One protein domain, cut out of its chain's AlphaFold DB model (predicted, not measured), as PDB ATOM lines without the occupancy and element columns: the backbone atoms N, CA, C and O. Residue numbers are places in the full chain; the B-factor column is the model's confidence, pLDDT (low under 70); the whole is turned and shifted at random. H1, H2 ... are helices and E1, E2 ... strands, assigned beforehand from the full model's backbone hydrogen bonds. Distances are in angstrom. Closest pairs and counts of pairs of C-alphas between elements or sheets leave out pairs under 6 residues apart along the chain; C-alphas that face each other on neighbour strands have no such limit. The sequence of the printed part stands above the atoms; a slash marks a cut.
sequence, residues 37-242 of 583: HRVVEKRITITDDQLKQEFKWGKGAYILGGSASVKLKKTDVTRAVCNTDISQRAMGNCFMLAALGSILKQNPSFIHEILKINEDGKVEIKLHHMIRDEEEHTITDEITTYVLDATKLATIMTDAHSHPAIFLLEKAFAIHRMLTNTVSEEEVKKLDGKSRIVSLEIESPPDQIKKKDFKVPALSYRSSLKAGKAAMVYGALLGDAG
ATOM      1  N   HIS A  37     195.941 108.167  34.839       94.19
ATOM      2  CA  HIS A  37     194.729 108.882  35.242       94.19
ATOM      3  C   HIS A  37     194.190 109.773  34.113       94.19
ATOM      4  O   HIS A  37     194.943 110.534  33.502       94.19
ATOM      5  N   ARG A  38     192.884 109.696  33.836       95.00
ATOM      6  CA  ARG A  38     192.183 110.510  32.829       95.00
ATOM      7  C   ARG A  38     190.958 111.161  33.457       95.00
ATOM      8  O   ARG A  38     190.264 110.521  34.232       95.00
ATOM      9  N   VAL A  39     190.666 112.403  33.081       94.56
ATOM     10  CA  VAL A  39     189.454 113.111  33.519       94.56
ATOM     11  C   VAL A  39     188.570 113.366  32.307       94.56
ATOM     12  O   VAL A  39     189.041 113.870  31.285       94.56
ATOM     13  N   VAL A  40     187.294 113.001  32.410       93.56
ATOM     14  CA  VAL A  40     186.296 113.201  31.355       93.56
ATOM     15  C   VAL A  40     185.106 113.943  31.939       93.56
ATOM     16  O   VAL A  40     184.412 113.425  32.807       93.56
ATOM     17  N   GLU A  41     184.819 115.134  31.424       93.69
ATOM     18  CA  GLU A  41     183.661 115.910  31.864       93.69
ATOM     19  C   GLU A  41     182.451 115.693  30.950       93.69
ATOM     20  O   GLU A  41     182.547 115.721  29.718       93.69
ATOM     21  N   LYS A  42     181.284 115.487  31.563       93.69
ATOM     22  CA  LYS A  42     179.992 115.347  30.887       93.69
ATOM     23  C   LYS A  42     178.950 116.190  31.599       93.69
ATOM     24  O   LYS A  42     178.973 116.344  32.819       93.69
ATOM     25  N   ARG A  43     177.975 116.688  30.850       94.00
ATOM     26  CA  ARG A  43     176.870 117.480  31.389       94.00
ATOM     27  C   ARG A  43     175.546 116.885  30.937       94.00
ATOM     28  O   ARG A  43     175.337 116.669  29.750       94.00
ATOM     29  N   ILE A  44     174.676 116.563  31.890       91.81
ATOM     30  CA  ILE A  44     173.391 115.895  31.664       91.81
ATOM     31  C   ILE A  44     172.277 116.799  32.182       91.81
ATOM     32  O   ILE A  44     172.198 117.079  33.379       91.81
ATOM     33  N   THR A  45     171.388 117.226  31.288       90.94
ATOM     34  CA  THR A  45     170.204 118.011  31.665       90.94
ATOM     35  C   THR A  45     169.011 117.093  31.883       90.94
ATOM     36  O   THR A  45     168.702 116.261  31.030       90.94
ATOM     37  N   ILE A  46     168.344 117.235  33.032       87.88
ATOM     38  CA  ILE A  46     167.199 116.403  33.405       87.88
ATOM     39  C   ILE A  46     166.089 117.283  33.975       87.88
ATOM     40  O   ILE A  46     166.230 117.884  35.040       87.88
ATOM     41  N   THR A  47     164.959 117.319  33.278       85.44
ATOM     42  CA  THR A  47     163.771 118.058  33.718       85.44
ATOM     43  C   THR A  47     162.952 117.256  34.731       85.44
ATOM     44  O   THR A  47     162.963 116.021  34.740       85.44
ATOM     45  N   ASP A  48     162.167 117.940  35.563       79.75
ATOM     46  CA  ASP A  48     161.221 117.297  36.483       79.75
ATOM     47  C   ASP A  48     160.203 116.409  35.747       79.75
ATOM     48  O   ASP A  48     159.743 115.405  36.296       79.75
ATOM     49  N   ASP A  49     159.856 116.742  34.505       81.38
ATOM     50  CA  ASP A  49     158.952 115.929  33.694       81.38
ATOM     51  C   ASP A  49     159.618 114.640  33.211       81.38
ATOM     52  O   ASP A  49     158.997 113.580  33.310       81.38
ATOM     53  N   GLN A  50     160.893 114.684  32.810       83.19
ATOM     54  CA  GLN A  50     161.671 113.469  32.547       83.19
ATOM     55  C   GLN A  50     161.788 112.615  33.812       83.19
ATOM     56  O   GLN A  50     161.601 111.403  33.757       83.19
ATOM     57  N   LEU A  51     161.993 113.222  34.985       80.00
ATOM     58  CA  LEU A  51     161.989 112.484  36.251       80.00
ATOM     59  C   LEU A  51     160.653 111.780  36.510       80.00
ATOM     60  O   LEU A  51     160.621 110.582  36.798       80.00
ATOM     61  N   LYS A  52     159.531 112.483  36.354       78.31
ATOM     62  CA  LYS A  52     158.194 111.896  36.535       78.31
ATOM     63  C   LYS A  52     157.907 110.778  35.533       78.31
ATOM     64  O   LYS A  52     157.416 109.721  35.933       78.31
ATOM     65  N   GLN A  53     158.190 111.009  34.253       79.62
ATOM     66  CA  GLN A  53     157.846 110.094  33.163       79.62
ATOM     67  C   GLN A  53     158.796 108.897  33.116       79.62
ATOM     68  O   GLN A  53     158.354 107.753  33.252       79.62
ATOM     69  N   GLU A  54     160.097 109.158  33.019       73.75
ATOM     70  CA  GLU A  54     161.113 108.135  32.785       73.75
ATOM     71  C   GLU A  54     161.422 107.357  34.052       73.75
ATOM     72  O   GLU A  54     161.494 106.128  34.026       73.75
ATOM     73  N   PHE A  55     161.507 108.036  35.199       67.94
ATOM     74  CA  PHE A  55     161.857 107.396  36.468       67.94
ATOM     75  C   PHE A  55     160.639 106.891  37.254       67.94
ATOM     76  O   PHE A  55     160.802 106.297  38.322       67.94
ATOM     77  N   LYS A  56     159.423 107.024  36.691       68.56
ATOM     78  CA  LYS A  56     158.132 106.746  37.355       68.56
ATOM     79  C   LYS A  56     158.002 107.484  38.693       68.56
ATOM     80  O   LYS A  56     157.374 106.997  39.637       68.56
ATOM     81  N   TRP A  57     158.616 108.658  38.785       66.69
ATOM     82  CA  TRP A  57     158.654 109.450  40.004       66.69
ATOM     83  C   TRP A  57     157.243 109.979  40.314       66.69
ATOM     84  O   TRP A  57     156.633 110.667  39.502       66.69
ATOM     85  N   GLY A  58     156.690 109.618  41.479       57.78
ATOM     86  CA  GLY A  58     155.376 110.089  41.947       57.78
ATOM     87  C   GLY A  58     154.179 109.153  41.718       57.78
ATOM     88  O   GLY A  58     153.122 109.395  42.296       57.78
ATOM     89  N   LYS A  59     154.310 108.049  40.966       55.75
ATOM     90  CA  LYS A  59     153.246 107.026  40.871       55.75
ATOM     91  C   LYS A  59     153.488 105.904  41.890       55.75
ATOM     92  O   LYS A  59     154.332 105.043  41.673       55.75
ATOM     93  N   GLY A  60     152.744 105.910  43.002       52.22
ATOM     94  CA  GLY A  60     152.672 104.787  43.958       52.22
ATOM     95  C   GLY A  60     153.488 104.916  45.255       52.22
ATOM     96  O   GLY A  60     153.422 104.026  46.098       52.22
ATOM     97  N   ALA A  61     154.215 106.014  45.464       47.19
ATOM     98  CA  ALA A  61     154.918 106.276  46.719       47.19
ATOM     99  C   ALA A  61     154.070 107.193  47.617       47.19
ATOM    100  O   ALA A  61     154.095 108.402  47.435       47.19
ATOM    101  N   TYR A  62     153.290 106.597  48.527       45.66
ATOM    102  CA  TYR A  62     152.748 107.194  49.761       45.66
ATOM    103  C   TYR A  62     152.676 108.740  49.801       45.66
ATOM    104  O   TYR A  62     153.379 109.388  50.572       45.66
ATOM    105  N   ILE A  63     151.774 109.337  49.017       46.81
ATOM    106  CA  ILE A  63     151.359 110.737  49.191       46.81
ATOM    107  C   ILE A  63     150.251 110.748  50.254       46.81
ATOM    108  O   ILE A  63     149.082 110.945  49.945       46.81
ATOM    109  N   LEU A  64     150.588 110.426  51.505       48.62
ATOM    110  CA  LEU A  64     149.661 110.626  52.634       48.62
ATOM    111  C   LEU A  64     149.836 112.005  53.289       48.62
ATOM    112  O   LEU A  64     149.001 112.412  54.088       48.62
ATOM    113  N   GLY A  65     150.877 112.751  52.916       52.41
ATOM    114  CA  GLY A  65     151.035 114.170  53.224       52.41
ATOM    115  C   GLY A  65     151.125 114.945  51.917       52.41
ATOM    116  O   GLY A  65     151.790 114.495  50.988       52.41
ATOM    117  N   GLY A  66     150.413 116.064  51.805       52.75
ATOM    118  CA  GLY A  66     150.426 116.896  50.604       52.75
ATOM    119  C   GLY A  66     151.844 117.281  50.180       52.75
ATOM    120  O   GLY A  66     152.733 117.477  51.007       52.75
ATOM    121  N   SER A  67     152.050 117.401  48.874       52.12
ATOM    122  CA  SER A  67     153.323 117.789  48.279       52.12
ATOM    123  C   SER A  67     153.732 119.202  48.704       52.12
ATOM    124  O   SER A  67     153.316 120.184  48.087       52.12
ATOM    125  N   ALA A  68     154.555 119.327  49.742       52.88
ATOM    126  CA  ALA A  68     155.186 120.596  50.074       52.88
ATOM    127  C   ALA A  68     156.253 120.913  49.012       52.88
ATOM    128  O   ALA A  68     157.362 120.378  49.037       52.88
ATOM    129  N   SER A  69     155.919 121.777  48.051       59.12
ATOM    130  CA  SER A  69     156.896 122.329  47.116       59.12
ATOM    131  C   SER A  69     157.761 123.342  47.860       59.12
ATOM    132  O   SER A  69     157.323 124.460  48.132       59.12
ATOM    133  N   VAL A  70     158.993 122.980  48.192       63.06
ATOM    134  CA  VAL A  70     159.980 123.977  48.620       63.06
ATOM    135  C   VAL A  70     160.802 124.345  47.396       63.06
ATOM    136  O   VAL A  70     161.394 123.480  46.757       63.06
ATOM    137  N   LYS A  71     160.806 125.625  47.037       70.25
ATOM    138  CA  LYS A  71     161.697 126.153  46.002       70.25
ATOM    139  C   LYS A  71     162.990 126.581  46.674       70.25
ATOM    140  O   LYS A  71     162.917 127.340  47.638       70.25
ATOM    141  N   LEU A  72     164.128 126.107  46.171       76.25
ATOM    142  CA  LEU A  72     165.420 126.654  46.565       76.25
ATOM    143  C   LEU A  72     165.504 128.090  46.033       76.25
ATOM    144  O   LEU A  72     165.384 128.328  44.832       76.25
ATOM    145  N   LYS A  73     165.658 129.055  46.932       80.81
ATOM    146  CA  LYS A  73     165.900 130.455  46.584       80.81
ATOM    147  C   LYS A  73     167.403 130.701  46.521       80.81
ATOM    148  O   LYS A  73     168.172 130.065  47.233       80.81
ATOM    149  N   LYS A  74     167.832 131.704  45.750       80.94
ATOM    150  CA  LYS A  74     169.239 132.151  45.736       80.94
ATOM    151  C   LYS A  74     169.746 132.521  47.141       80.94
ATOM    152  O   LYS A  74     170.897 132.264  47.463       80.94
ATOM    153  N   THR A  75     168.862 133.048  47.991       82.31
ATOM    154  CA  THR A  75     169.129 133.350  49.408       82.31
ATOM    155  C   THR A  75     169.338 132.112  50.275       82.31
ATOM    156  O   THR A  75     169.922 132.217  51.342       82.31
ATOM    157  N   ASP A  76     168.863 130.939  49.860       80.38
ATOM    158  CA  ASP A  76     169.091 129.720  50.638       80.38
ATOM    159  C   ASP A  76     170.557 129.280  50.509       80.38
ATOM    160  O   ASP A  76     171.118 128.757  51.459       80.38
ATOM    161  N   VAL A  77     171.214 129.578  49.381       76.88
ATOM    162  CA  VAL A  77     172.633 129.249  49.139       76.88
ATOM    163  C   VAL A  77     173.587 130.207  49.842       76.88
ATOM    164  O   VAL A  77     174.778 129.945  49.899       76.88
ATOM    165  N   THR A  78     173.113 131.322  50.399       81.81
ATOM    166  CA  THR A  78     174.009 132.216  51.150       81.81
ATOM    167  C   THR A  78     174.329 131.675  52.541       81.81
ATOM    168  O   THR A  78     175.292 132.121  53.158       81.81
ATOM    169  N   ARG A  79     173.521 130.741  53.062       90.81
ATOM    170  CA  ARG A  79     173.815 130.061  54.324       90.81
ATOM    171  C   ARG A  79     174.678 128.836  54.032       90.81
ATOM    172  O   ARG A  79     174.273 127.984  53.248       90.81
ATOM    173  N   ALA A  80     175.817 128.727  54.713       91.75
ATOM    174  CA  ALA A  80     176.633 127.519  54.668       91.75
ATOM    175  C   ALA A  80     175.803 126.297  55.098       91.75
ATOM    176  O   ALA A  80     175.048 126.355  56.077       91.75
ATOM    177  N   VAL A  81     175.944 125.199  54.359       93.94
ATOM    178  CA  VAL A  81     175.283 123.933  54.682       93.94
ATOM    179  C   VAL A  81     176.135 123.205  55.708       93.94
ATOM    180  O   VAL A  81     177.326 123.004  55.495       93.94
ATOM    181  N   CYS A  82     175.540 122.791  56.819       95.00
ATOM    182  CA  CYS A  82     176.259 122.069  57.864       95.00
ATOM    183  C   CYS A  82     175.751 120.633  58.006       95.00
ATOM    184  O   CYS A  82     174.640 120.292  57.599       95.00
ATOM    185  N   ASN A  83     176.554 119.774  58.634       95.56
ATOM    186  CA  ASN A  83     176.172 118.385  58.893       95.56
ATOM    187  C   ASN A  83     174.884 118.282  59.735       95.56
ATOM    188  O   ASN A  83     174.094 117.353  59.559       95.56
ATOM    189  N   THR A  84     174.613 119.266  60.598       94.31
ATOM    190  CA  THR A  84     173.403 119.340  61.432       94.31
ATOM    191  C   THR A  84     172.135 119.629  60.635       94.31
ATOM    192  O   THR A  84     171.038 119.363  61.127       94.31
ATOM    193  N   ASP A  85     172.266 120.068  59.377       94.50
ATOM    194  CA  ASP A  85     171.130 120.197  58.471       94.50
ATOM    195  C   ASP A  85     170.607 118.846  57.959       94.50
ATOM    196  O   ASP A  85     169.530 118.767  57.360       94.50
ATOM    197  N   ILE A  86     171.351 117.765  58.207       95.38
ATOM    198  CA  ILE A  86     170.975 116.403  57.846       95.38
ATOM    199  C   ILE A  86     170.026 115.821  58.900       95.38
ATOM    200  O   ILE A  86     170.416 115.636  60.053       95.38
ATOM    201  N   SER A  87     168.801 115.467  58.498       93.06
ATOM    202  CA  SER A  87     167.846 114.735  59.335       93.06
ATOM    203  C   SER A  87     167.099 113.703  58.495       93.06
ATOM    204  O   SER A  87     166.055 113.979  57.907       93.06
ATOM    205  N   GLN A  88     167.654 112.501  58.434       91.94
ATOM    206  CA  GLN A  88     167.038 111.356  57.767       91.94
ATOM    207  C   GLN A  88     165.814 110.855  58.552       91.94
ATOM    208  O   GLN A  88     165.794 110.937  59.782       91.94
ATOM    209  N   ARG A  89     164.813 110.273  57.876       88.62
ATOM    210  CA  ARG A  89     163.770 109.463  58.536       88.62
ATOM    211  C   ARG A  89     163.611 108.076  57.923       88.62
ATOM    212  O   ARG A  89     164.102 107.104  58.472       88.62
ATOM    213  N   ALA A  90     162.834 107.951  56.849       85.00
ATOM    214  CA  ALA A  90     162.308 106.667  56.362       85.00
ATOM    215  C   ALA A  90     162.911 106.235  55.014       85.00
ATOM    216  O   ALA A  90     162.498 105.221  54.432       85.00
ATOM    217  N   MET A  91     163.868 107.011  54.507       86.69
ATOM    218  CA  MET A  91     164.684 106.645  53.359       86.69
ATOM    219  C   MET A  91     165.884 105.826  53.833       86.69
ATOM    220  O   MET A  91     166.435 106.105  54.888       86.69
ATOM    221  N   GLY A  92     166.269 104.784  53.097       89.12
ATOM    222  CA  GLY A  92     167.355 103.870  53.485       89.12
ATOM    223  C   GLY A  92     168.752 104.348  53.078       89.12
ATOM    224  O   GLY A  92     169.585 103.529  52.722       89.12
ATOM    225  N   ASN A  93     169.006 105.655  53.064       94.06
ATOM    226  CA  ASN A  93     170.232 106.267  52.540       94.06
ATOM    227  C   ASN A  93     171.182 106.764  53.636       94.06
ATOM    228  O   ASN A  93     171.918 107.731  53.441       94.06
ATOM    229  N   CYS A  94     171.188 106.105  54.794       96.12
ATOM    230  CA  CYS A  94     172.019 106.515  55.924       96.12
ATOM    231  C   CYS A  94     173.507 106.555  55.574       96.12
ATOM    232  O   CYS A  94     174.208 107.448  56.033       96.12
ATOM    233  N   PHE A  95     173.973 105.646  54.713       97.38
ATOM    234  CA  PHE A  95     175.347 105.624  54.210       97.38
ATOM    235  C   PHE A  95     175.713 106.911  53.459       97.38
ATOM    236  O   PHE A  95     176.800 107.446  53.659       97.38
ATOM    237  N   MET A  96     174.793 107.437  52.641       97.25
ATOM    238  CA  MET A  96     174.972 108.698  51.922       97.25
ATOM    239  C   MET A  96     175.007 109.869  52.890       97.25
ATOM    240  O   MET A  96     175.900 110.706  52.822       97.25
ATOM    241  N   LEU A  97     174.042 109.920  53.800       97.50
ATOM    242  CA  LEU A  97     173.873 111.049  54.700       97.50
ATOM    243  C   LEU A  97     174.952 111.110  55.788       97.50
ATOM    244  O   LEU A  97     175.356 112.201  56.175       97.50
ATOM    245  N   ALA A  98     175.462 109.969  56.249       98.00
ATOM    246  CA  ALA A  98     176.600 109.912  57.161       98.00
ATOM    247  C   ALA A  98     177.903 110.377  56.489       98.00
ATOM    248  O   ALA A  98     178.624 111.182  57.071       98.00
ATOM    249  N   ALA A  99     178.179 109.916  55.262       98.44
ATOM    250  CA  ALA A  99     179.355 110.332  54.493       98.44
ATOM    251  C   ALA A  99     179.279 111.808  54.063       98.44
ATOM    252  O   ALA A  99     180.262 112.534  54.130       98.44
ATOM    253  N   LEU A 100     178.097 112.296  53.677       98.19
ATOM    254  CA  LEU A 100     177.896 113.723  53.437       98.19
ATOM    255  C   LEU A 100     178.093 114.527  54.726       98.19
ATOM    256  O   LEU A 100     178.731 115.572  54.700       98.19
ATOM    257  N   GLY A 101     177.562 114.042  55.853       97.94
ATOM    258  CA  GLY A 101     177.736 114.670  57.159       97.94
ATOM    259  C   GLY A 101     179.206 114.889  57.495       97.94
ATOM    260  O   GLY A 101     179.585 116.024  57.777       97.94
ATOM    261  N   SER A 102     180.033 113.846  57.365       97.88
ATOM    262  CA  SER A 102     181.470 113.938  57.654       97.88
ATOM    263  C   SER A 102     182.175 114.958  56.759       97.88
ATOM    264  O   SER A 102     182.960 115.759  57.267       97.88
ATOM    265  N   ILE A 103     181.839 115.012  55.462       97.81
ATOM    266  CA  ILE A 103     182.362 116.037  54.546       97.81
ATOM    267  C   ILE A 103     181.959 117.439  55.004       97.81
ATOM    268  O   ILE A 103     182.821 118.296  55.159       97.81
ATOM    269  N   LEU A 104     180.673 117.678  55.281       96.56
ATOM    270  CA  LEU A 104     180.183 119.001  55.689       96.56
ATOM    271  C   LEU A 104     180.719 119.451  57.044       96.56
ATOM    272  O   LEU A 104     180.780 120.650  57.316       96.56
ATOM    273  N   LYS A 105     181.077 118.509  57.920       94.88
ATOM    274  CA  LYS A 105     181.714 118.839  59.191       94.88
ATOM    275  C   LYS A 105     183.118 119.407  58.986       94.88
ATOM    276  O   LYS A 105     183.474 120.352  59.692       94.88
ATOM    277  N   GLN A 106     183.883 118.834  58.060       94.69
ATOM    278  CA  GLN A 106     185.274 119.214  57.804       94.69
ATOM    279  C   GLN A 106     185.386 120.381  56.814       94.69
ATOM    280  O   GLN A 106     186.147 121.315  57.052       94.69
ATOM    281  N   ASN A 107     184.566 120.385  55.760       95.44
ATOM    282  CA  ASN A 107     184.449 121.471  54.790       95.44
ATOM    283  C   ASN A 107     182.975 121.915  54.629       95.44
ATOM    284  O   ASN A 107     182.273 121.444  53.730       95.44
ATOM    285  N   PRO A 108     182.491 122.871  55.449       93.00
ATOM    286  CA  PRO A 108     181.137 123.426  55.319       93.00
ATOM    287  C   PRO A 108     180.860 124.129  53.979       93.00
ATOM    288  O   PRO A 108     179.699 124.342  53.623       93.00
ATOM    289  N   SER A 109     181.907 124.501  53.235       93.00
ATOM    290  CA  SER A 109     181.786 125.160  51.928       93.00
ATOM    291  C   SER A 109     181.674 124.172  50.769       93.00
ATOM    292  O   SER A 109     181.312 124.586  49.671       93.00
ATOM    293  N   PHE A 110     181.892 122.876  51.014       94.88
ATOM    294  CA  PHE A 110     181.921 121.832  49.989       94.88
ATOM    295  C   PHE A 110     180.684 121.831  49.077       94.88
ATOM    296  O   PHE A 110     180.794 121.676  47.864       94.88
ATOM    297  N   ILE A 111     179.485 122.074  49.625       93.88
ATOM    298  CA  ILE A 111     178.268 122.146  48.797       93.88
ATOM    299  C   ILE A 111     178.367 123.249  47.745       93.88
ATOM    300  O   ILE A 111     177.882 123.048  46.641       93.88
ATOM    301  N   HIS A 112     178.985 124.388  48.047       91.19
ATOM    302  CA  HIS A 112     179.131 125.479  47.080       91.19
ATOM    303  C   HIS A 112     180.113 125.144  45.950       91.19
ATOM    304  O   HIS A 112     180.042 125.760  44.890       91.19
ATOM    305  N   GLU A 113     180.997 124.166  46.157       92.81
ATOM    306  CA  GLU A 113     181.943 123.687  45.145       92.81
ATOM    307  C   GLU A 113     181.252 122.751  44.145       92.81
ATOM    308  O   GLU A 113     181.464 122.858  42.935       92.81
ATOM    309  N   ILE A 114     180.381 121.863  44.638       95.00
ATOM    310  CA  ILE A 114     179.700 120.875  43.793       95.00
ATOM    311  C   ILE A 114     178.326 121.328  43.296       95.00
ATOM    312  O   ILE A 114     177.850 120.771  42.311       95.00
ATOM    313  N   LEU A 115     177.683 122.304  43.950       94.56
ATOM    314  CA  LEU A 115     176.333 122.782  43.643       94.56
ATOM    315  C   LEU A 115     176.331 124.261  43.245       94.56
ATOM    316  O   LEU A 115     176.667 125.139  44.041       94.56
ATOM    317  N   LYS A 116     175.818 124.551  42.047       93.69
ATOM    318  CA  LYS A 116     175.645 125.914  41.520       93.69
ATOM    319  C   LYS A 116     174.182 126.193  41.190       93.69
ATOM    320  O   LYS A 116     173.519 125.365  40.578       93.69
ATOM    321  N   ILE A 117     173.677 127.374  41.558       90.69
ATOM    322  CA  ILE A 117     172.381 127.870  41.066       90.69
ATOM    323  C   ILE A 117     172.608 128.772  39.856       90.69
ATOM    324  O   ILE A 117     173.371 129.735  39.929       90.69
ATOM    325  N   ASN A 118     171.884 128.487  38.782       91.44
ATOM    326  CA  ASN A 118     171.875 129.272  37.557       91.44
ATOM    327  C   ASN A 118     170.859 130.421  37.613       91.44
ATOM    328  O   ASN A 118     169.938 130.438  38.433       91.44
ATOM    329  N   GLU A 119     171.006 131.393  36.712       89.56
ATOM    330  CA  GLU A 119     170.095 132.544  36.616       89.56
ATOM    331  C   GLU A 119     168.660 132.143  36.250       89.56
ATOM    332  O   GLU A 119     167.710 132.780  36.701       89.56
ATOM    333  N   ASP A 120     168.498 131.048  35.502       88.19
ATOM    334  CA  ASP A 120     167.203 130.461  35.140       88.19
ATOM    335  C   ASP A 120     166.530 129.704  36.302       88.19
ATOM    336  O   ASP A 120     165.421 129.184  36.159       88.19
ATOM    337  N   GLY A 121     167.184 129.648  37.466       86.38
ATOM    338  CA  GLY A 121     166.700 128.946  38.643       86.38
ATOM    339  C   GLY A 121     166.900 127.435  38.592       86.38
ATOM    340  O   GLY A 121     166.343 126.749  39.447       86.38
ATOM    341  N   LYS A 122     167.671 126.894  37.640       90.56
ATOM    342  CA  LYS A 122     168.136 125.500  37.690       90.56
ATOM    343  C   LYS A 122     169.339 125.354  38.611       90.56
ATOM    344  O   LYS A 122     170.013 126.325  38.957       90.56
ATOM    345  N   VAL A 123     169.594 124.120  39.022       92.38
ATOM    346  CA  VAL A 123     170.709 123.749  39.890       92.38
ATOM    347  C   VAL A 123     171.603 122.766  39.153       92.38
ATOM    348  O   VAL A 123     171.121 121.770  38.620       92.38
ATOM    349  N   GLU A 124     172.898 123.036  39.147       95.25
ATOM    350  CA  GLU A 124     173.932 122.144  38.632       95.25
ATOM    351  C   GLU A 124     174.601 121.430  39.798       95.25
ATOM    352  O   GLU A 124     174.980 122.093  40.762       95.25
ATOM    353  N   ILE A 125     174.738 120.106  39.724       96.25
ATOM    354  CA  ILE A 125     175.434 119.297  40.733       96.25
ATOM    355  C   ILE A 125     176.482 118.428  40.049       96.25
ATOM    356  O   ILE A 125     176.131 117.641  39.171       96.25
ATOM    357  N   LYS A 126     177.747 118.548  40.450       97.38
ATOM    358  CA  LYS A 126     178.853 117.719  39.954       97.38
ATOM    359  C   LYS A 126     179.014 116.462  40.805       97.38
ATOM    360  O   LYS A 126     179.024 116.560  42.028       97.38
ATOM    361  N   LEU A 127     179.128 115.303  40.160       97.62
ATOM    362  CA  LEU A 127     179.438 114.021  40.798       97.62
ATOM    363  C   LEU A 127     180.459 113.252  39.959       97.62
ATOM    364  O   LEU A 127     180.381 113.261  38.731       97.62
ATOM    365  N   HIS A 128     181.369 112.560  40.628       97.00
ATOM    366  CA  HIS A 128     182.429 111.749  40.041       97.00
ATOM    367  C   HIS A 128     181.964 110.315  39.780       97.00
ATOM    368  O   HIS A 128     181.124 109.771  40.501       97.00
ATOM    369  N   HIS A 129     182.536 109.673  38.767       96.06
ATOM    370  CA  HIS A 129     182.383 108.247  38.520       96.06
ATOM    371  C   HIS A 129     183.723 107.656  38.096       96.06
ATOM    372  O   HIS A 129     184.144 107.793  36.949       96.06
ATOM    373  N   MET A 130     184.373 106.985  39.044       93.69
ATOM    374  CA  MET A 130     185.663 106.341  38.831       93.69
ATOM    375  C   MET A 130     185.482 105.013  38.093       93.69
ATOM    376  O   MET A 130     184.850 104.088  38.610       93.69
ATOM    377  N   ILE A 131     186.060 104.915  36.897       93.06
ATOM    378  CA  ILE A 131     186.086 103.707  36.070       93.06
ATOM    379  C   ILE A 131     187.526 103.207  36.012       93.06
ATOM    380  O   ILE A 131     188.409 103.910  35.524       93.06
ATOM    381  N   ARG A 132     187.761 101.987  36.502       92.44
ATOM    382  CA  ARG A 132     189.054 101.305  36.380       92.44
ATOM    383  C   ARG A 132     189.014 100.359  35.186       92.44
ATOM    384  O   ARG A 132     188.134  99.503  35.119       92.44
ATOM    385  N   ASP A 133     189.967 100.527  34.284       92.88
ATOM    386  CA  ASP A 133     190.204  99.637  33.152       92.88
ATOM    387  C   ASP A 133     191.512  98.881  33.402       92.88
ATOM    388  O   ASP A 133     192.592  99.476  33.415       92.88
ATOM    389  N   GLU A 134     191.391  97.583  33.675       92.56
ATOM    390  CA  GLU A 134     192.535  96.718  33.975       92.56
ATOM    391  C   GLU A 134     193.332  96.352  32.717       92.56
ATOM    392  O   GLU A 134     194.523  96.079  32.821       92.56
ATOM    393  N   GLU A 135     192.704  96.349  31.536       92.88
ATOM    394  CA  GLU A 135     193.374  95.994  30.279       92.88
ATOM    395  C   GLU A 135     194.233  97.159  29.780       92.88
ATOM    396  O   GLU A 135     195.385  96.973  29.393       92.88
ATOM    397  N   GLU A 136     193.690  98.374  29.851       94.06
ATOM    398  CA  GLU A 136     194.389  99.603  29.456       94.06
ATOM    399  C   GLU A 136     195.240 100.197  30.587       94.06
ATOM    400  O   GLU A 136     195.934 101.199  30.392       94.06
ATOM    401  N   HIS A 137     195.171  99.610  31.786       93.12
ATOM    402  CA  HIS A 137     195.843 100.095  32.988       93.12
ATOM    403  C   HIS A 137     195.552 101.583  33.256       93.12
ATOM    404  O   HIS A 137     196.442 102.405  33.514       93.12
ATOM    405  N   THR A 138     194.271 101.962  33.151       93.44
ATOM    406  CA  THR A 138     193.814 103.350  33.333       93.44
ATOM    407  C   THR A 138     192.740 103.498  34.404       93.44
ATOM    408  O   THR A 138     191.949 102.594  34.669       93.44
ATOM    409  N   ILE A 139     192.714 104.677  35.023       92.88
ATOM    410  CA  ILE A 139     191.623 105.127  35.884       92.88
ATOM    411  C   ILE A 139     191.032 106.370  35.228       92.88
ATOM    412  O   ILE A 139     191.727 107.369  35.040       92.88
ATOM    413  N   THR A 140     189.758 106.299  34.854       94.88
ATOM    414  CA  THR A 140     189.015 107.430  34.294       94.88
ATOM    415  C   THR A 140     188.069 107.986  35.347       94.88
ATOM    416  O   THR A 140     187.152 107.289  35.777       94.88
ATOM    417  N   ASP A 141     188.271 109.241  35.733       95.69
ATOM    418  CA  ASP A 141     187.324 110.021  36.523       95.69
ATOM    419  C   ASP A 141     186.325 110.710  35.585       95.69
ATOM    420  O   ASP A 141     186.636 111.705  34.919       95.69
ATOM    421  N   GLU A 142     185.124 110.142  35.480       94.81
ATOM    422  CA  GLU A 142     184.035 110.766  34.737       94.81
ATOM    423  C   GLU A 142     183.243 111.736  35.625       94.81
ATOM    424  O   GLU A 142     182.352 111.338  36.379       94.81
ATOM    425  N   ILE A 143     183.503 113.035  35.480       95.75
ATOM    426  CA  ILE A 143     182.785 114.086  36.202       95.75
ATOM    427  C   ILE A 143     181.492 114.410  35.455       95.75
ATOM    428  O   ILE A 143     181.496 114.960  34.352       95.75
ATOM    429  N   THR A 144     180.357 114.097  36.071       95.88
ATOM    430  CA  THR A 144     179.029 114.363  35.519       95.88
ATOM    431  C   THR A 144     178.369 115.544  36.221       95.88
ATOM    432  O   THR A 144     178.100 115.498  37.420       95.88
ATOM    433  N   THR A 145     178.043 116.588  35.459       96.50
ATOM    434  CA  THR A 145     177.234 117.724  35.917       96.50
ATOM    435  C   THR A 145     175.758 117.467  35.627       96.50
ATOM    436  O   THR A 145     175.349 117.439  34.467       96.50
ATOM    437  N   TYR A 146     174.943 117.308  36.668       94.62
ATOM    438  CA  TYR A 146     173.489 117.171  36.574       94.62
ATOM    439  C   TYR A 146     172.819 118.535  36.645       94.62
ATOM    440  O   TYR A 146     172.912 119.200  37.673       94.62
ATOM    441  N   VAL A 147     172.107 118.932  35.592       93.88
ATOM    442  CA  VAL A 147     171.299 120.160  35.574       93.88
ATOM    443  C   VAL A 147     169.851 119.796  35.893       93.88
ATOM    444  O   VAL A 147     169.189 119.128  35.098       93.88
ATOM    445  N   LEU A 148     169.373 120.214  37.064       91.00
ATOM    446  CA  LEU A 148     168.078 119.850  37.640       91.00
ATOM    447  C   LEU A 148     167.216 121.088  37.897       91.00
ATOM    448  O   LEU A 148     167.724 122.158  38.229       91.00
ATOM    449  N   ASP A 149     165.897 120.926  37.856       86.88
ATOM    450  CA  ASP A 149     164.989 121.950  38.373       86.88
ATOM    451  C   ASP A 149     165.160 122.098  39.900       86.88
ATOM    452  O   ASP A 149     165.185 121.102  40.637       86.88
ATOM    453  N   ALA A 150     165.259 123.345  40.390       79.69
ATOM    454  CA  ALA A 150     165.480 123.687  41.807       79.69
ATOM    455  C   ALA A 150     164.238 123.531  42.707       79.69
ATOM    456  O   ALA A 150     164.166 124.035  43.837       79.69
ATOM    457  N   THR A 151     163.215 122.859  42.198       69.31
ATOM    458  CA  THR A 151     162.022 122.457  42.928       69.31
ATOM    459  C   THR A 151     162.336 121.225  43.769       69.31
ATOM    460  O   THR A 151     162.784 120.194  43.261       69.31
ATOM    461  N   LYS A 152     162.052 121.287  45.081       61.75
ATOM    462  CA  LYS A 152     161.947 120.059  45.875       61.75
ATOM    463  C   LYS A 152     160.864 119.209  45.241       61.75
ATOM    464  O   LYS A 152     159.713 119.634  45.116       61.75
ATOM    465  N   LEU A 153     161.233 117.993  44.864       56.41
ATOM    466  CA  LEU A 153     160.242 117.026  44.448       56.41
ATOM    467  C   LEU A 153     159.383 116.683  45.664       56.41
ATOM    468  O   LEU A 153     159.882 116.278  46.710       56.41
ATOM    469  N   ALA A 154     158.079 116.840  45.469       48.28
ATOM    470  CA  ALA A 154     156.941 116.571  46.345       48.28
ATOM    471  C   ALA A 154     156.970 115.297  47.223       48.28
ATOM    472  O   ALA A 154     156.049 115.084  48.003       48.28
ATOM    473  N   THR A 155     157.951 114.411  47.057       47.06
ATOM    474  CA  THR A 155     157.881 112.994  47.443       47.06
ATOM    475  C   THR A 155     159.014 112.512  48.346       47.06
ATOM    476  O   THR A 155     158.940 111.381  48.819       47.06
ATOM    477  N   ILE A 156     159.996 113.352  48.690       54.69
ATOM    478  CA  ILE A 156     160.976 113.024  49.745       54.69
ATOM    479  C   ILE A 156     160.446 113.508  51.105       54.69
ATOM    480  O   ILE A 156     161.152 114.101  51.907       54.69
ATOM    481  N   MET A 157     159.155 113.285  51.374       55.88
ATOM    482  CA  MET A 157     158.544 113.593  52.675       55.88
ATOM    483  C   MET A 157     159.019 112.661  53.794       55.88
ATOM    484  O   MET A 157     158.556 112.773  54.929       55.88
ATOM    485  N   THR A 158     159.904 111.713  53.485       67.81
ATOM    486  CA  THR A 158     160.545 110.927  54.522       67.81
ATOM    487  C   THR A 158     161.521 111.806  55.270       67.81
ATOM    488  O   THR A 158     161.384 111.901  56.473       67.81
ATOM    489  N   ASP A 159     162.427 112.517  54.610       81.56
ATOM    490  CA  ASP A 159     163.525 113.163  55.322       81.56
ATOM    491  C   ASP A 159     163.195 114.617  55.683       81.56
ATOM    492  O   ASP A 159     162.395 115.296  55.041       81.56
ATOM    493  N   ALA A 160     163.767 115.079  56.791       88.31
ATOM    494  CA  ALA A 160     163.428 116.332  57.454       88.31
ATOM    495  C   ALA A 160     164.613 117.308  57.466       88.31
ATOM    496  O   ALA A 160     164.788 118.045  58.436       88.31
ATOM    497  N   HIS A 161     165.437 117.302  56.410       91.06
ATOM    498  CA  HIS A 161     166.576 118.215  56.303       91.06
ATOM    499  C   HIS A 161     166.126 119.675  56.425       91.06
ATOM    500  O   HIS A 161     165.150 120.093  55.792       91.06
ATOM    501  N   SER A 162     166.859 120.471  57.201       91.56
ATOM    502  CA  SER A 162     166.608 121.913  57.320       91.56
ATOM    503  C   SER A 162     167.117 122.683  56.104       91.56
ATOM    504  O   SER A 162     166.549 123.726  55.785       91.56
ATOM    505  N   HIS A 163     168.125 122.164  55.388       91.69
ATOM    506  CA  HIS A 163     168.670 122.820  54.198       91.69
ATOM    507  C   HIS A 163     168.183 122.183  52.878       91.69
ATOM    508  O   HIS A 163     168.364 120.983  52.659       91.69
ATOM    509  N   PRO A 164     167.600 122.962  51.944       89.31
ATOM    510  CA  PRO A 164     167.087 122.463  50.664       89.31
ATOM    511  C   PRO A 164     168.138 121.836  49.729       89.31
ATOM    512  O   PRO A 164     167.793 120.912  48.997       89.31
ATOM    513  N   ALA A 165     169.399 122.283  49.771       91.69
ATOM    514  CA  ALA A 165     170.475 121.713  48.947       91.69
ATOM    515  C   ALA A 165     170.694 120.208  49.180       91.69
ATOM    516  O   ALA A 165     171.006 119.495  48.232       91.69
ATOM    517  N   ILE A 166     170.469 119.710  50.403       93.44
ATOM    518  CA  ILE A 166     170.655 118.287  50.722       93.44
ATOM    519  C   ILE A 166     169.668 117.431  49.919       93.44
ATOM    520  O   ILE A 166     170.079 116.461  49.292       93.44
ATOM    521  N   PHE A 167     168.401 117.849  49.818       90.50
ATOM    522  CA  PHE A 167     167.400 117.145  49.004       90.50
ATOM    523  C   PHE A 167     167.769 117.103  47.513       90.50
ATOM    524  O   PHE A 167     167.465 116.133  46.821       90.50
ATOM    525  N   LEU A 168     168.392 118.164  46.992       90.88
ATOM    526  CA  LEU A 168     168.830 118.209  45.594       90.88
ATOM    527  C   LEU A 168     170.057 117.328  45.362       90.88
ATOM    528  O   LEU A 168     170.149 116.688  44.317       90.88
ATOM    529  N   LEU A 169     170.954 117.240  46.343       93.88
ATOM    530  CA  LEU A 169     172.087 116.328  46.284       93.88
ATOM    531  C   LEU A 169     171.639 114.864  46.343       93.88
ATOM    532  O   LEU A 169     172.104 114.065  45.540       93.88
ATOM    533  N   GLU A 170     170.681 114.508  47.206       93.44
ATOM    534  CA  GLU A 170     170.043 113.178  47.199       93.44
ATOM    535  C   GLU A 170     169.397 112.863  45.847       93.44
ATOM    536  O   GLU A 170     169.573 111.766  45.310       93.44
ATOM    537  N   LYS A 171     168.697 113.851  45.269       90.25
ATOM    538  CA  LYS A 171     168.092 113.765  43.934       90.25
ATOM    539  C   LYS A 171     169.146 113.446  42.871       90.25
ATOM    540  O   LYS A 171     168.980 112.470  42.138       90.25
ATOM    541  N   ALA A 172     170.224 114.226  42.809       93.88
ATOM    542  CA  ALA A 172     171.323 114.019  41.867       93.88
ATOM    543  C   ALA A 172     172.031 112.678  42.091       93.88
ATOM    544  O   ALA A 172     172.256 111.940  41.136       93.88
ATOM    545  N   PHE A 173     172.312 112.314  43.342       95.12
ATOM    546  CA  PHE A 173     173.003 111.073  43.681       95.12
ATOM    547  C   PHE A 173     172.189 109.829  43.300       95.12
ATOM    548  O   PHE A 173     172.726 108.883  42.729       95.12
ATOM    549  N   ALA A 174     170.876 109.831  43.535       91.88
ATOM    550  CA  ALA A 174     170.004 108.742  43.100       91.88
ATOM    551  C   ALA A 174     170.032 108.555  41.575       91.88
ATOM    552  O   ALA A 174     170.161 107.433  41.083       91.88
ATOM    553  N   ILE A 175     169.934 109.658  40.823       92.00
ATOM    554  CA  ILE A 175     170.037 109.657  39.359       92.00
ATOM    555  C   ILE A 175     171.394 109.113  38.932       92.00
ATOM    556  O   ILE A 175     171.448 108.216  38.094       92.00
ATOM    557  N   HIS A 176     172.466 109.616  39.538       94.75
ATOM    558  CA  HIS A 176     173.824 109.183  39.262       94.75
ATOM    559  C   HIS A 176     173.949 107.670  39.382       94.75
ATOM    560  O   HIS A 176     174.294 107.014  38.405       94.75
ATOM    561  N   ARG A 177     173.508 107.097  40.506       92.38
ATOM    562  CA  ARG A 177     173.523 105.645  40.719       92.38
ATOM    563  C   ARG A 177     172.699 104.858  39.704       92.38
ATOM    564  O   ARG A 177     173.072 103.740  39.354       92.38
ATOM    565  N   MET A 178     171.573 105.408  39.246       89.50
ATOM    566  CA  MET A 178     170.752 104.772  38.212       89.50
ATOM    567  C   MET A 178     171.446 104.763  36.846       89.50
ATOM    568  O   MET A 178     171.300 103.785  36.114       89.50
ATOM    569  N   LEU A 179     172.189 105.822  36.505       90.75
ATOM    570  CA  LEU A 179     172.875 105.952  35.215       90.75
ATOM    571  C   LEU A 179     174.211 105.207  35.163       90.75
ATOM    572  O   LEU A 179     174.545 104.653  34.120       90.75
ATOM    573  N   THR A 180     174.956 105.172  36.267       89.81
ATOM    574  CA  THR A 180     176.269 104.507  36.356       89.81
ATOM    575  C   THR A 180     176.169 103.033  36.743       89.81
ATOM    576  O   THR A 180     177.177 102.338  36.822       89.81
ATOM    577  N   ASN A 181     174.952 102.534  36.986       82.06
ATOM    578  CA  ASN A 181     174.685 101.160  37.409       82.06
ATOM    579  C   ASN A 181     175.489 100.738  38.657       82.06
ATOM    580  O   ASN A 181     175.763  99.559  38.866       82.06
ATOM    581  N   THR A 182     175.823 101.686  39.537       77.88
ATOM    582  CA  THR A 182     176.483 101.424  40.830       77.88
ATOM    583  C   THR A 182     175.476 100.900  41.864       77.88
ATOM    584  O   THR A 182     175.389 101.366  43.005       77.88
ATOM    585  N   VAL A 183     174.601  99.996  41.447       73.50
ATOM    586  CA  VAL A 183     173.573  99.384  42.284       73.50
ATOM    587  C   VAL A 183     173.998  97.947  42.532       73.50
ATOM    588  O   VAL A 183     174.591  97.323  41.655       73.50
ATOM    589  N   SER A 184     173.764  97.425  43.738       72.06
ATOM    590  CA  SER A 184     174.240  96.080  44.057       72.06
ATOM    591  C   SER A 184     173.592  95.049  43.132       72.06
ATOM    592  O   SER A 184     172.406  95.141  42.801       72.06
ATOM    593  N   GLU A 185     174.356  94.029  42.738       74.50
ATOM    594  CA  GLU A 185     173.831  92.937  41.913       74.50
ATOM    595  C   GLU A 185     172.596  92.285  42.538       74.50
ATOM    596  O   GLU A 185     171.696  91.849  41.832       74.50
ATOM    597  N   GLU A 186     172.525  92.226  43.869       77.62
ATOM    598  CA  GLU A 186     171.373  91.703  44.603       77.62
ATOM    599  C   GLU A 186     170.100  92.521  44.361       77.62
ATOM    600  O   GLU A 186     169.018  91.950  44.217       77.62
ATOM    601  N   GLU A 187     170.200  93.850  44.301       76.44
ATOM    602  CA  GLU A 187     169.063  94.708  43.968       76.44
ATOM    603  C   GLU A 187     168.661  94.566  42.500       76.44
ATOM    604  O   GLU A 187     167.468  94.515  42.200       76.44
ATOM    605  N   VAL A 188     169.629  94.401  41.595       75.88
ATOM    606  CA  VAL A 188     169.355  94.105  40.179       75.88
ATOM    607  C   VAL A 188     168.694  92.727  40.018       75.88
ATOM    608  O   VAL A 188     167.722  92.594  39.274       75.88
ATOM    609  N   LYS A 189     169.137  91.712  40.773       82.25
ATOM    610  CA  LYS A 189     168.528  90.369  40.817       82.25
ATOM    611  C   LYS A 189     167.082  90.422  41.313       82.25
ATOM    612  O   LYS A 189     166.220  89.773  40.729       82.25
ATOM    613  N   LYS A 190     166.775  91.250  42.324       82.12
ATOM    614  CA  LYS A 190     165.393  91.472  42.809       82.12
ATOM    615  C   LYS A 190     164.468  92.073  41.748       82.12
ATOM    616  O   LYS A 190     163.251  91.947  41.867       82.12
ATOM    617  N   LEU A 191     165.024  92.724  40.727       79.12
ATOM    618  CA  LEU A 191     164.267  93.262  39.600       79.12
ATOM    619  C   LEU A 191     164.072  92.265  38.455       79.12
ATOM    620  O   LEU A 191     163.469  92.647  37.453       79.12
ATOM    621  N   ASP A 192     164.549  91.021  38.580       80.50
ATOM    622  CA  ASP A 192     164.436  89.998  37.532       80.50
ATOM    623  C   ASP A 192     165.057  90.471  36.200       80.50
ATOM    624  O   ASP A 192     164.494  90.319  35.118       80.50
ATOM    625  N   GLY A 193     166.181  91.198  36.285       76.69
ATOM    626  CA  GLY A 193     166.882  91.757  35.122       76.69
ATOM    627  C   GLY A 193     166.120  92.855  34.364       76.69
ATOM    628  O   GLY A 193     166.579  93.309  33.311       76.69
ATOM    629  N   LYS A 194     164.970  93.319  34.875       84.50
ATOM    630  CA  LYS A 194     164.175  94.363  34.220       84.50
ATOM    631  C   LYS A 194     164.966  95.664  34.152       84.50
ATOM    632  O   LYS A 194     165.353  96.247  35.166       84.50
ATOM    633  N   SER A 195     165.149  96.141  32.931       86.56
ATOM    634  CA  SER A 195     165.762  97.426  32.607       86.56
ATOM    635  C   SER A 195     164.824  98.228  31.712       86.56
ATOM    636  O   SER A 195     163.902  97.682  31.104       86.56
ATOM    637  N   ARG A 196     165.035  99.538  31.663       86.00
ATOM    638  CA  ARG A 196     164.371 100.460  30.738       86.00
ATOM    639  C   ARG A 196     165.432 101.308  30.051       86.00
ATOM    640  O   ARG A 196     166.521 101.491  30.593       86.00
ATOM    641  N   ILE A 197     165.106 101.812  28.874       86.38
ATOM    642  CA  ILE A 197     165.944 102.780  28.174       86.38
ATOM    643  C   ILE A 197     165.449 104.171  28.555       86.38
ATOM    644  O   ILE A 197     164.251 104.422  28.486       86.38
ATOM    645  N   VAL A 198     166.362 105.039  28.980       85.56
ATOM    646  CA  VAL A 198     166.095 106.456  29.239       85.56
ATOM    647  C   VAL A 198     166.979 107.273  28.309       85.56
ATOM    648  O   VAL A 198     168.201 107.159  28.372       85.56
ATOM    649  N   SER A 199     166.371 108.084  27.451       87.31
ATOM    650  CA  SER A 199     167.090 108.956  26.520       87.31
ATOM    651  C   SER A 199     167.314 110.324  27.161       87.31
ATOM    652  O   SER A 199     166.351 111.040  27.443       87.31
ATOM    653  N   LEU A 200     168.573 110.703  27.386       89.38
ATOM    654  CA  LEU A 200     168.939 111.991  27.986       89.38
ATOM    655  C   LEU A 200     169.825 112.802  27.043       89.38
ATOM    656  O   LEU A 200     170.569 112.247  26.232       89.38
ATOM    657  N   GLU A 201     169.744 114.122  27.167       89.56
ATOM    658  CA  GLU A 201     170.631 115.046  26.468       89.56
ATOM    659  C   GLU A 201     171.945 115.154  27.239       89.56
ATOM    660  O   GLU A 201     171.961 115.519  28.418       89.56
ATOM    661  N   ILE A 202     173.036 114.796  26.562       90.00
ATOM    662  CA  ILE A 202     174.396 114.920  27.068       90.00
ATOM    663  C   ILE A 202     175.111 115.970  26.247       90.00
ATOM    664  O   ILE A 202     175.189 115.874  25.023       90.00
ATOM    665  N   GLU A 203     175.674 116.934  26.946       89.75
ATOM    666  CA  GLU A 203     176.620 117.893  26.419       89.75
ATOM    667  C   GLU A 203     178.031 117.418  26.792       89.75
ATOM    668  O   GLU A 203     178.315 117.058  27.941       89.75
ATOM    669  N   SER A 204     178.903 117.318  25.791       84.12
ATOM    670  CA  SER A 204     180.317 116.973  25.963       84.12
ATOM    671  C   SER A 204     181.176 117.986  25.207       84.12
ATOM    672  O   SER A 204     180.791 118.364  24.092       84.12
ATOM    673  N   PRO A 205     182.321 118.419  25.764       76.44
ATOM    674  CA  PRO A 205     183.212 119.353  25.084       76.44
ATOM    675  C   PRO A 205     183.651 118.820  23.706       76.44
ATOM    676  O   PRO A 205     183.948 117.625  23.595       76.44
ATOM    677  N   PRO A 206     183.732 119.662  22.656       70.25
ATOM    678  CA  PRO A 206     183.429 121.097  22.615       70.25
ATOM    679  C   PRO A 206     181.982 121.373  22.138       70.25
ATOM    680  O   PRO A 206     181.763 121.671  20.972       70.25
ATOM    681  N   ASP A 207     180.986 121.272  23.021       73.81
ATOM    682  CA  ASP A 207     179.586 121.689  22.782       73.81
ATOM    683  C   ASP A 207     178.745 120.799  21.843       73.81
ATOM    684  O   ASP A 207     177.791 121.247  21.200       73.81
ATOM    685  N   GLN A 208     179.038 119.497  21.770       82.94
ATOM    686  CA  GLN A 208     178.157 118.566  21.056       82.94
ATOM    687  C   GLN A 208     177.044 118.065  21.978       82.94
ATOM    688  O   GLN A 208     177.269 117.185  22.809       82.94
ATOM    689  N   ILE A 209     175.824 118.576  21.780       87.56
ATOM    690  CA  ILE A 209     174.618 118.006  22.391       87.56
ATOM    691  C   ILE A 209     174.243 116.734  21.628       87.56
ATOM    692  O   ILE A 209     173.922 116.768  20.437       87.56
ATOM    693  N   LYS A 210     174.264 115.595  22.319       91.38
ATOM    694  CA  LYS A 210     173.834 114.301  21.783       91.38
ATOM    695  C   LYS A 210     172.779 113.694  22.691       91.38
ATOM    696  O   LYS A 210     172.924 113.686  23.912       91.38
ATOM    697  N   LYS A 211     171.733 113.125  22.093       90.62
ATOM    698  CA  LYS A 211     170.840 112.218  22.820       90.62
ATOM    699  C   LYS A 211     171.560 110.890  23.015       90.62
ATOM    700  O   LYS A 211     172.027 110.302  22.040       90.62
ATOM    701  N   LYS A 212     171.660 110.434  24.261       90.88
ATOM    702  CA  LYS A 212     172.204 109.121  24.611       90.88
ATOM    703  C   LYS A 212     171.144 108.304  25.327       90.88
ATOM    704  O   LYS A 212     170.510 108.777  26.268       90.88
ATOM    705  N   ASP A 213     171.023 107.062  24.894       89.81
ATOM    706  CA  ASP A 213     170.173 106.067  25.522       89.81
ATOM    707  C   ASP A 213     170.931 105.378  26.656       89.81
ATOM    708  O   ASP A 213     172.010 104.812  26.466       89.81
ATOM    709  N   PHE A 214     170.354 105.420  27.852       87.50
ATOM    710  CA  PHE A 214     170.864 104.746  29.035       87.50
ATOM    711  C   PHE A 214     169.993 103.541  29.347       87.50
ATOM    712  O   PHE A 214     168.799 103.678  29.614       87.50
ATOM    713  N   LYS A 215     170.594 102.351  29.368       86.25
ATOM    714  CA  LYS A 215     169.937 101.151  29.883       86.25
ATOM    715  C   LYS A 215     170.012 101.168  31.406       86.25
ATOM    716  O   LYS A 215     170.973 100.678  31.990       86.25
ATOM    717  N   VAL A 216     168.998 101.738  32.044       83.81
ATOM    718  CA  VAL A 216     168.927 101.818  33.505       83.81
ATOM    719  C   VAL A 216     168.146 100.625  34.056       83.81
ATOM    720  O   VAL A 216     167.128 100.227  33.473       83.81
ATOM    721  N   PRO A 217     168.554 100.045  35.195       80.81
ATOM    722  CA  PRO A 217     167.703  99.116  35.923       80.81
ATOM    723  C   PRO A 217     166.332  99.754  36.196       80.81
ATOM    724  O   PRO A 217     166.228 100.964  36.415       80.81
ATOM    725  N   ALA A 218     165.262  98.957  36.225       79.38
ATOM    726  CA  ALA A 218     163.907  99.428  36.537       79.38
ATOM    727  C   ALA A 218     163.724  99.785  38.033       79.38
ATOM    728  O   ALA A 218     162.670  99.542  38.625       79.38
ATOM    729  N   LEU A 219     164.761 100.351  38.654       76.88
ATOM    730  CA  LEU A 219     164.772 100.810  40.029       76.88
ATOM    731  C   LEU A 219     163.868 102.028  40.181       76.88
ATOM    732  O   LEU A 219     163.775 102.907  39.317       76.88
ATOM    733  N   SER A 220     163.217 102.085  41.335       79.31
ATOM    734  CA  SER A 220     162.636 103.330  41.814       79.31
ATOM    735  C   SER A 220     163.737 104.225  42.385       79.31
ATOM    736  O   SER A 220     164.759 103.722  42.855       79.31
ATOM    737  N   TYR A 221     163.485 105.535  42.443       80.06
ATOM    738  CA  TYR A 221     164.314 106.488  43.191       80.06
ATOM    739  C   TYR A 221     164.667 105.969  44.597       80.06
ATOM    740  O   TYR A 221     165.830 105.901  44.987       80.06
ATOM    741  N   ARG A 222     163.656 105.487  45.331       80.75
ATOM    742  CA  ARG A 222     163.836 104.931  46.676       80.75
ATOM    743  C   ARG A 222     164.780 103.731  46.681       80.75
ATOM    744  O   ARG A 222     165.598 103.618  47.582       80.75
ATOM    745  N   SER A 223     164.661 102.840  45.697       83.75
ATOM    746  CA  SER A 223     165.533 101.666  45.570       83.75
ATOM    747  C   SER A 223     166.978 102.084  45.310       83.75
ATOM    748  O   SER A 223     167.866 101.604  45.999       83.75
ATOM    749  N   SER A 224     167.207 103.061  44.425       87.31
ATOM    750  CA  SER A 224     168.554 103.585  44.148       87.31
ATOM    751  C   SER A 224     169.225 104.266  45.346       87.31
ATOM    752  O   SER A 224     170.415 104.550  45.299       87.31
ATOM    753  N   LEU A 225     168.489 104.509  46.431       89.50
ATOM    754  CA  LEU A 225     168.994 105.100  47.665       89.50
ATOM    755  C   LEU A 225     168.992 104.135  48.859       89.50
ATOM    756  O   LEU A 225     169.519 104.500  49.899       89.50
ATOM    757  N   LYS A 226     168.410 102.928  48.755       88.19
ATOM    758  CA  LYS A 226     168.175 102.047  49.916       88.19
ATOM    759  C   LYS A 226     169.385 101.197  50.318       88.19
ATOM    760  O   LYS A 226     169.495 100.821  51.478       88.19
ATOM    761  N   ALA A 227     170.256 100.857  49.376       86.00
ATOM    762  CA  ALA A 227     171.425 100.028  49.649       86.00
ATOM    763  C   ALA A 227     172.678 100.702  49.111       86.00
ATOM    764  O   ALA A 227     172.709 101.106  47.951       86.00
ATOM    765  N   GLY A 228     173.719 100.805  49.921       93.19
ATOM    766  CA  GLY A 228     174.988 101.385  49.507       93.19
ATOM    767  C   GLY A 228     176.018 101.342  50.621       93.19
ATOM    768  O   GLY A 228     175.768 100.802  51.700       93.19
ATOM    769  N   LYS A 229     177.191 101.895  50.327       96.12
ATOM    770  CA  LYS A 229     178.319 102.003  51.253       96.12
ATOM    771  C   LYS A 229     178.856 103.424  51.229       96.12
ATOM    772  O   LYS A 229     178.754 104.095  50.204       96.12
ATOM    773  N   ALA A 230     179.464 103.859  52.326       97.00
ATOM    774  CA  ALA A 230     180.067 105.185  52.405       97.00
ATOM    775  C   ALA A 230     181.148 105.410  51.337       97.00
ATOM    776  O   ALA A 230     181.169 106.468  50.721       97.00
ATOM    777  N   ALA A 231     181.956 104.389  51.027       96.69
ATOM    778  CA  ALA A 231     182.992 104.478  49.996       96.69
ATOM    779  C   ALA A 231     182.445 104.882  48.618       96.69
ATOM    780  O   ALA A 231     183.055 105.653  47.892       96.69
ATOM    781  N   MET A 232     181.240 104.427  48.271       96.19
ATOM    782  CA  MET A 232     180.593 104.831  47.018       96.19
ATOM    783  C   MET A 232     180.215 106.312  47.013       96.19
ATOM    784  O   MET A 232     180.196 106.948  45.965       96.19
ATOM    785  N   VAL A 233     179.860 106.846  48.179       97.56
ATOM    786  CA  VAL A 233     179.437 108.236  48.343       97.56
ATOM    787  C   VAL A 233     180.657 109.140  48.317       97.56
ATOM    788  O   VAL A 233     180.631 110.132  47.602       97.56
ATOM    789  N   TYR A 234     181.732 108.772  49.020       98.06
ATOM    790  CA  TYR A 234     183.011 109.467  48.902       98.06
ATOM    791  C   TYR A 234     183.510 109.438  47.459       98.06
ATOM    792  O   TYR A 234     183.777 110.495  46.907       98.06
ATOM    793  N   GLY A 235     183.473 108.282  46.789       96.50
ATOM    794  CA  GLY A 235     183.870 108.178  45.385       96.50
ATOM    795  C   GLY A 235     183.060 109.091  44.467       96.50
ATOM    796  O   GLY A 235     183.630 109.701  43.577       96.50
ATOM    797  N   ALA A 236     181.755 109.238  44.712       97.38
ATOM    798  CA  ALA A 236     180.895 110.109  43.912       97.38
ATOM    799  C   ALA A 236     181.023 111.604  44.245       97.38
ATOM    800  O   ALA A 236     180.798 112.439  43.373       97.38
ATOM    801  N   LEU A 237     181.322 111.962  45.495       97.38
ATOM    802  CA  LEU A 237     181.401 113.360  45.934       97.38
ATOM    803  C   LEU A 237     182.819 113.931  45.832       97.38
ATOM    804  O   LEU A 237     182.972 115.107  45.529       97.38
ATOM    805  N   LEU A 238     183.834 113.111  46.090       96.75
ATOM    806  CA  LEU A 238     185.233 113.514  46.242       96.75
ATOM    807  C   LEU A 238     186.133 113.006  45.105       96.75
ATOM    808  O   LEU A 238     187.296 113.386  45.055       96.75
ATOM    809  N   GLY A 239     185.645 112.102  44.247       95.75
ATOM    810  CA  GLY A 239     186.491 111.400  43.271       95.75
ATOM    811  C   GLY A 239     187.412 110.343  43.895       95.75
ATOM    812  O   GLY A 239     188.165 109.682  43.190       95.75
ATOM    813  N   ASP A 240     187.327 110.132  45.212       93.38
ATOM    814  CA  ASP A 240     188.077 109.121  45.956       93.38
ATOM    815  C   ASP A 240     187.116 108.295  46.813       93.38
ATOM    816  O   ASP A 240     186.402 108.820  47.669       93.38
ATOM    817  N   ALA A 241     187.078 106.982  46.578       93.81
ATOM    818  CA  ALA A 241     186.239 106.073  47.353       93.81
ATOM    819  C   ALA A 241     186.723 105.906  48.803       93.81
ATOM    820  O   ALA A 241     185.961 105.449  49.661       93.81
ATOM    821  N   GLY A 242     187.973 106.280  49.077       94.31
ATOM    822  CA  GLY A 242     188.614 106.089  50.359       94.31
ATOM    823  C   GLY A 242     188.918 104.622  50.666       94.31
ATOM    824  O   GLY A 242     188.649 103.699  49.892       94.31
TER     825      GLY A 242
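AT A GLANCE: This is residues 37 to 242 of the 583 residues of the protein "Calpain family cysteine protease" of Legionella wadsworthii (UniProt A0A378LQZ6). One long helix, H4, lies at the middle of the domain; a strongly twisted, branched sheet of seven strands curves past it, and H6, H7 and H2 sit round its remaining sides. The hairpin of E4 and E5 makes one end of the longest axis, and residues 55 to 93 wind along the outside. The 206 printed residues hold seven named helices and seven named strands, in the order E1 H1 H2 H3 E2 E3 E4 E5 H4 H5 E6 E7 H6 H7; the class is mixed, helices and strands. The whole is compact, radius of gyration of the C-alphas 16.6 A, spanning 48 by 38 by 33 A.

HOW THE PARTS SIT: Start at E1, residues 37 to 46: on one side lies parallel E5, residues 138 to 149 (N 40 and O 141, 2.9 A), on the other antiparallel E6, residues 195 to 204 (N 203 and O 43, 2.8 A), both pairs within hydrogen-bond range. H1, residues 48 to 54, is on the sheet, height 5.1 A, over none of its strands. H2, residues 94 to 106, is not on it; H3, residues 110 to 114, only grazes it. Next comes the hairpin of E2, residues 115 to 117, and E3, residues 122 to 127, with N 116 and O 124 2.9 A apart. E3 is also antiparallel to E5, N 125 to O 146 being 2.9 A, and runs on at 41 degrees into E4, residues 130 to 133, which forms a hairpin with E5, N 131 to O 140 being 2.8 A. H4, residues 164 to 179, is on the sheet, the C-alphas of Ala 172 and Tyr 146 being 6.5 A apart. H5, residues 185 to 190, is not on it. E6 bends by 58 degrees at residue 201 and forms a hairpin with E7, residues 208 to 217, N 198 to O 214 being 2.9 A. H6, residues 221 to 226, touches H4, about perpendicular at 89 degrees, closest C-alphas Ser 224 and Ala 174, 5.5 A. H7, residues 230 to 238, stands at the sheet's level and touches H2, closest C-alphas Ala 230 and Phe 95, 5.1 A. Each helix has every O i to N i+4 pair within hydrogen-bond range.

IN THESE COORDINATES: Find C-alpha 37 at (194.729, 108.882, 35.242); E1 runs 28.6 A from there. E5 spans 34.7 A, H4 23.3 A. H7 ends at C-alpha 238, (185.233, 113.514, 46.242).

THE WHOLE: The C-alphas farthest apart, Gly 66 and Glu 135, are 51.9 A apart. The printed part has no cut; its long links are H1 to H2 and E5 to H4. Confidence is under 70 at residues 55 to 70 and 151 to 158.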